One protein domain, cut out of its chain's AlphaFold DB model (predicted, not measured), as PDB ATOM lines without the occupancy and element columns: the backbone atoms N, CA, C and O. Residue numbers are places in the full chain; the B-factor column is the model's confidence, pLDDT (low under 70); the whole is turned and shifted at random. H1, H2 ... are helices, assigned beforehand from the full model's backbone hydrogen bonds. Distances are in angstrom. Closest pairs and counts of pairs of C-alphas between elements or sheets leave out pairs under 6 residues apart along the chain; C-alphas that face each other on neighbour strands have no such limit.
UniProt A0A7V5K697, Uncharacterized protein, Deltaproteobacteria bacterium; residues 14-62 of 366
ATOM      1  N   ILE A  14      40.575  46.642 -37.123       73.88
ATOM      2  CA  ILE A  14      39.688  45.681 -37.783       73.88
ATOM      3  C   ILE A  14      38.738  45.150 -36.715       73.88
ATOM      4  O   ILE A  14      39.175  44.769 -35.630       73.88
ATOM      5  N   TRP A  15      37.446  45.143 -37.023       78.88
ATOM      6  CA  TRP A  15      36.417  44.566 -36.168       78.88
ATOM      7  C   TRP A  15      36.005  43.228 -36.762       78.88
ATOM      8  O   TRP A  15      35.562  43.167 -37.908       78.88
ATOM      9  N   VAL A  16      36.180  42.163 -35.986       81.69
ATOM     10  CA  VAL A  16      35.760  40.811 -36.353       81.69
ATOM     11  C   VAL A  16      34.767  40.345 -35.304       81.69
ATOM     12  O   VAL A  16      35.063  40.377 -34.111       81.69
ATOM     13  N   SER A  17      33.598  39.917 -35.765       84.94
ATOM     14  CA  SER A  17      32.512  39.421 -34.928       84.94
ATOM     15  C   SER A  17      32.035  38.085 -35.472       84.94
ATOM     16  O   SER A  17      31.919  37.911 -36.683       84.94
ATOM     17  N   PHE A  18      31.730  37.156 -34.570       87.69
ATOM     18  CA  PHE A  18      31.190  35.846 -34.919       87.69
ATOM     19  C   PHE A  18      29.736  35.741 -34.457       87.69
ATOM     20  O   PHE A  18      29.367  36.211 -33.377       87.69
ATOM     21  N   GLY A  19      28.904  35.161 -35.321       87.75
ATOM     22  CA  GLY A  19      27.540  34.766 -34.990       87.75
ATOM     23  C   GLY A  19      27.499  33.401 -34.325       87.75
ATOM     24  O   GLY A  19      28.468  32.647 -34.362       87.75
ATOM     25  N   GLU A  20      26.355  33.077 -33.732       89.12
ATOM     26  CA  GLU A  20      26.101  31.728 -33.236       89.12
ATOM     27  C   GLU A  20      26.104  30.732 -34.404       89.12
ATOM     28  O   GLU A  20      25.547  31.044 -35.468       89.12
ATOM     29  N   PRO A  21      26.685  29.533 -34.218       90.31
ATOM     30  CA  PRO A  21      26.702  28.510 -35.251       90.31
ATOM     31  C   PRO A  21      25.279  28.128 -35.678       90.31
ATOM     32  O   PRO A  21      24.332  28.122 -34.884       90.31
ATOM     33  N   ILE A  22      25.121  27.811 -36.963       90.06
ATOM     34  CA  ILE A  22      23.881  27.249 -37.503       90.06
ATOM     35  C   ILE A  22      24.041  25.732 -37.524       90.06
ATOM     36  O   ILE A  22      24.749  25.184 -38.369       90.06
ATOM     37  N   TYR A  23      23.377  25.042 -36.603       91.44
ATOM     38  CA  TYR A  23      23.288  23.586 -36.640       91.44
ATOM     39  C   TYR A  23      22.211  23.172 -37.645       91.44
ATOM     40  O   TYR A  23      21.031  23.463 -37.449       91.44
ATOM     41  N   LEU A  24      22.607  22.479 -38.719       88.19
ATOM     42  CA  LEU A  24      21.685  22.088 -39.795       88.19
ATOM     43  C   LEU A  24      20.531  21.215 -39.294       88.19
ATOM     44  O   LEU A  24      19.404  21.394 -39.738       88.19
ATOM     45  N   ARG A  25      20.787  20.317 -38.334       88.25
ATOM     46  CA  ARG A  25      19.737  19.502 -37.708       88.25
ATOM     47  C   ARG A  25      18.636  20.378 -37.099       88.25
ATOM     48  O   ARG A  25      17.462  20.157 -37.369       88.25
ATOM     49  N   ASP A  26      19.019  21.390 -36.325       86.88
ATOM     50  CA  ASP A  26      18.071  22.269 -35.636       86.88
ATOM     51  C   ASP A  26      17.376  23.223 -36.622       86.88
ATOM     52  O   ASP A  26      16.207  23.566 -36.447       86.88
ATOM     53  N   PHE A  27      18.082  23.655 -37.674       84.56
ATOM     54  CA  PHE A  27      17.488  24.397 -38.788       84.56
ATOM     55  C   PHE A  27      16.390  23.576 -39.471       84.56
ATOM     56  O   PHE A  27      15.266  24.057 -39.600       84.56
ATOM     57  N   PHE A  28      16.676  22.326 -39.847       82.69
ATOM     58  CA  PHE A  28      15.701  21.449 -40.488       82.69
ATOM     59  C   PHE A  28      14.512  21.128 -39.585       82.69
ATOM     60  O   PHE A  28      13.390  21.220 -40.066       82.69
ATOM     61  N   ALA A  29      14.725  20.862 -38.294       80.50
ATOM     62  CA  ALA A  29      13.632  20.603 -37.353       80.50
ATOM     63  C   ALA A  29      12.654  21.790 -37.246       80.50
ATOM     64  O   ALA A  29      11.442  21.613 -37.269       80.50
ATOM     65  N   ARG A  30      13.156  23.033 -37.197       76.06
ATOM     66  CA  ARG A  30      12.302  24.240 -37.148       76.06
ATOM     67  C   ARG A  30      11.580  24.538 -38.464       76.06
ATOM     68  O   ARG A  30      10.517  25.151 -38.458       76.06
ATOM     69  N   THR A  31      12.184  24.137 -39.576       69.12
ATOM     70  CA  THR A  31      11.785  24.534 -40.929       69.12
ATOM     71  C   THR A  31      10.879  23.485 -41.580       69.12
ATOM     72  O   THR A  31       9.874  23.814 -42.186       69.12
ATOM     73  N   ILE A  32      11.194  22.198 -41.457       67.56
ATOM     74  CA  ILE A  32      10.474  21.110 -42.134       67.56
ATOM     75  C   ILE A  32       9.321  20.581 -41.271       67.56
ATOM     76  O   ILE A  32       8.263  20.276 -41.818       67.56
ATOM     77  N   ASP A  33       9.489  20.533 -39.944       59.97
ATOM     78  CA  ASP A  33       8.537  19.867 -39.039       59.97
ATOM     79  C   ASP A  33       7.513  20.823 -38.395       59.97
ATOM     80  O   ASP A  33       6.636  20.396 -37.642       59.97
ATOM     81  N   SER A  34       7.581  22.126 -38.690       58.56
ATOM     82  CA  SER A  34       6.630  23.109 -38.161       58.56
ATOM     83  C   SER A  34       5.330  23.115 -38.972       58.56
ATOM     84  O   SER A  34       5.235  23.724 -40.038       58.56
ATOM     85  N   SER A  35       4.294  22.464 -38.438       53.56
ATOM     86  CA  SER A  35       2.936  22.430 -39.008       53.56
ATOM     87  C   SER A  35       2.230  23.797 -39.036       53.56
ATOM     88  O   SER A  35       1.280  23.969 -39.796       53.56
ATOM     89  N   ASN A  36       2.723  24.779 -38.267       54.03
ATOM     90  CA  ASN A  36       2.199  26.149 -38.163       54.03
ATOM     91  C   ASN A  36       3.124  27.211 -38.789       54.03
ATOM     92  O   ASN A  36       2.995  28.405 -38.502       54.03
ATOM     93  N   ALA A  37       4.082  26.814 -39.629       58.88
ATOM     94  CA  ALA A  37       4.946  27.780 -40.291       58.88
ATOM     95  C   ALA A  37       4.142  28.690 -41.238       58.88
ATOM     96  O   ALA A  37       3.400  28.220 -42.101       58.88
ATOM     97  N   ARG A  38       4.362  30.011 -41.141       59.44
ATOM     98  CA  ARG A  38       3.829  31.017 -42.088       59.44
ATOM     99  C   ARG A  38       4.278  30.763 -43.541       59.44
ATOM    100  O   ARG A  38       3.748  31.376 -44.463       59.44
ATOM    101  N   VAL A  39       5.253  29.873 -43.751       64.75
ATOM    102  CA  VAL A  39       5.873  29.557 -45.039       64.75
ATOM    103  C   VAL A  39       5.955  28.042 -45.231       64.75
ATOM    104  O   VAL A  39       6.340  27.311 -44.326       64.75
ATOM    105  N   LYS A  40       5.642  27.562 -46.442       67.25
ATOM    106  CA  LYS A  40       5.809  26.152 -46.817       67.25
ATOM    107  C   LYS A  40       7.232  25.893 -47.305       67.25
ATOM    108  O   LYS A  40       7.635  26.366 -48.373       67.25
ATOM    109  N   TYR A  41       7.976  25.091 -46.562       71.25
ATOM    110  CA  TYR A  41       9.340  24.730 -46.921       71.25
ATOM    111  C   TYR A  41       9.368  23.500 -47.840       71.25
ATOM    112  O   TYR A  41       8.610  22.545 -47.683       71.25
ATOM    113  N   THR A  42      10.219  23.545 -48.862       74.88
ATOM    114  CA  THR A  42      10.411  22.509 -49.881       74.88
ATOM    115  C   THR A  42      11.903  22.279 -50.092       74.88
ATOM    116  O   THR A  42      12.721  23.172 -49.885       74.88
ATOM    117  N   ARG A  43      12.289  21.099 -50.592       75.19
ATOM    118  CA  ARG A  43      13.704  20.801 -50.904       75.19
ATOM    119  C   ARG A  43      14.365  21.848 -51.813       75.19
ATOM    120  O   ARG A  43      15.569  22.049 -51.724       75.19
ATOM    121  N   GLN A  44      13.584  22.516 -52.661       77.19
ATOM    122  CA  GLN A  44      14.069  23.517 -53.611       77.19
ATOM    123  C   GLN A  44      14.263  24.903 -52.981       77.19
ATOM    124  O   GLN A  44      15.143  25.639 -53.419       77.19
ATOM    125  N   ASN A  45      13.475  25.273 -51.965       79.50
ATOM    126  CA  ASN A  45      13.551  26.599 -51.343       79.50
ATOM    127  C   ASN A  45      14.390  26.626 -50.051       79.50
ATOM    128  O   ASN A  45      14.842  27.691 -49.640       79.50
ATOM    129  N   ILE A  46      14.676  25.466 -49.454       83.12
ATOM    130  CA  ILE A  46      15.529  25.325 -48.265       83.12
ATOM    131  C   ILE A  46      16.881  26.057 -48.394       83.12
ATOM    132  O   ILE A  46      17.215  26.808 -47.477       83.12
ATOM    133  N   PRO A  47      17.656  25.917 -49.494       87.00
ATOM    134  CA  PRO A  47      18.937  26.620 -49.623       87.00
ATOM    135  C   PRO A  47      18.795  28.144 -49.580       87.00
ATOM    136  O   PRO A  47      19.668  28.842 -49.072       87.00
ATOM    137  N   TYR A  48      17.679  28.660 -50.094       82.06
ATOM    138  CA  TYR A  48      17.380  30.084 -50.108       82.06
ATOM    139  C   TYR A  48      17.039  30.604 -48.706       82.06
ATOM    140  O   TYR A  48      17.577  31.630 -48.293       82.06
ATOM    141  N   PHE A  49      16.248  29.858 -47.927       81.12
ATOM    142  CA  PHE A  49      15.984  30.196 -46.523       81.12
ATOM    143  C   PHE A  49      17.238  30.128 -45.655       81.12
ATOM    144  O   PHE A  49      17.472  31.035 -44.862       81.12
ATOM    145  N   LEU A  50      18.085  29.114 -45.857       87.00
ATOM    146  CA  LEU A  50      19.373  29.039 -45.171       87.00
ATOM    147  C   LEU A  50      20.259  30.241 -45.525       87.00
ATOM    148  O   LEU A  50      20.862  30.845 -44.642       87.00
ATOM    149  N   GLY A  51      20.309  30.623 -46.805       88.62
ATOM    150  CA  GLY A  51      21.015  31.825 -47.251       88.62
ATOM    151  C   GLY A  51      20.498  33.098 -46.579       88.62
ATOM    152  O   GLY A  51      21.297  33.925 -46.136       88.62
ATOM    153  N   TYR A  52      19.176  33.236 -46.436       84.75
ATOM    154  CA  TYR A  52      18.574  34.357 -45.721       84.75
ATOM    155  C   TYR A  52      18.903  34.373 -44.236       84.75
ATOM    156  O   TYR A  52      19.249  35.432 -43.713       84.75
ATOM    157  N   GLU A  53      18.862  33.224 -43.565       86.06
ATOM    158  CA  GLU A  53      19.238  33.143 -42.158       86.06
ATOM    159  C   GLU A  53      20.719  33.486 -41.953       86.06
ATOM    160  O   GLU A  53      21.046  34.253 -41.047       86.06
ATOM    161  N   ILE A  54      21.613  32.992 -42.817       90.44
ATOM    162  CA  ILE A  54      23.041  33.340 -42.780       90.44
ATOM    163  C   ILE A  54      23.218  34.853 -42.925       90.44
ATOM    164  O   ILE A  54      23.865  35.478 -42.084       90.44
ATOM    165  N   ALA A  55      22.624  35.456 -43.957       89.00
ATOM    166  CA  ALA A  55      22.733  36.891 -44.197       89.00
ATOM    167  C   ALA A  55      22.158  37.714 -43.031       89.00
ATOM    168  O   ALA A  55      22.767  38.694 -42.598       89.00
ATOM    169  N   HIS A  56      21.024  37.287 -42.470       85.81
ATOM    170  CA  HIS A  56      20.418  37.929 -41.309       85.81
ATOM    171  C   HIS A  56      21.309  37.830 -40.061       85.81
ATOM    172  O   HIS A  56      21.542  38.836 -39.389       85.81
ATOM    173  N   ARG A  57      21.859  36.646 -39.759       89.00
ATOM    174  CA  ARG A  57      22.768  36.447 -38.618       89.00
ATOM    175  C   ARG A  57      24.051  37.257 -38.768       89.00
ATOM    176  O   ARG A  57      24.506  37.801 -37.765       89.00
ATOM    177  N   ILE A  58      24.595  37.372 -39.984       89.88
ATOM    178  CA  ILE A  58      25.728  38.259 -40.285       89.88
ATOM    179  C   ILE A  58      25.348  39.695 -39.928       89.88
ATOM    180  O   ILE A  58      25.996  40.281 -39.067       89.88
ATOM    181  N   ASN A  59      24.264  40.227 -40.497       89.19
ATOM    182  CA  ASN A  59      23.802  41.591 -40.218       89.19
ATOM    183  C   ASN A  59      23.638  41.851 -38.710       89.19
ATOM    184  O   ASN A  59      24.136  42.850 -38.202       89.19
ATOM    185  N   ARG A  60      23.056  40.904 -37.962       87.00
ATOM    186  CA  ARG A  60      22.871  41.006 -36.501       87.00
ATOM    187  C   ARG A  60      24.184  41.132 -35.718       87.00
ATOM    188  O   ARG A  60      24.202  41.745 -34.651       87.00
ATOM    189  N   VAL A  61      25.266  40.504 -36.182       89.25
ATOM    190  CA  VAL A  61      26.554  40.498 -35.462       89.25
ATOM    191  C   VAL A  61      27.575  41.493 -35.991       89.25
ATOM    192  O   VAL A  61      28.595  41.699 -35.327       89.25
ATOM    193  N   MET A  62      27.311  42.116 -37.140       89.94
ATOM    194  CA  MET A  62      28.165  43.152 -37.710       89.94
ATOM    195  C   MET A  62      28.293  44.332 -36.743       89.94
ATOM    196  O   MET A  62      27.307  44.883 -36.258       89.94
TER     197      MET A  62
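What this domain is: This is residues 14 to 62 of the 366 residues of an uncharacterized protein of Deltaproteobacteria bacterium (UniProt A0A7V5K697). The printed part makes a loose, rod-like U: residues 14 to 23 run in without a named element to the short helix H1, residues 33 to 45 loop round the far end, and the longer helix H2 folds back toward the beginning. It has 49 residues with two named helices, H1 then H2, and no named strand; the class is all helix. The radius of gyration of the C-alphas is 12.7 A, and the spans are 42 by 17 by 16 A.

Where its parts are: H1, residues 24 to 32, begins at C-alpha 24 (21.685, 22.088, -39.795). H2, residues 46 to 61, is 22.7 A long and ends at C-alpha 61 (26.554, 40.498, -35.462).

How they stand to each other: H1 and H2 are near each other, with 11 pairs of C-alphas within 10 A, the closest 8.1 A apart. In both helices every O i to N i+4 pair is within hydrogen-bond range.

The domain as a whole: The C-alphas of Ile 14 and Ser 35, the two farthest apart, are 43.5 A apart; those of Ile 14 and Met 62 are 11.8 A apart. The printed part has no cut. The link from H1 to H2 is long, with 13 residues. Residues 31 to 40 have pLDDT under 70.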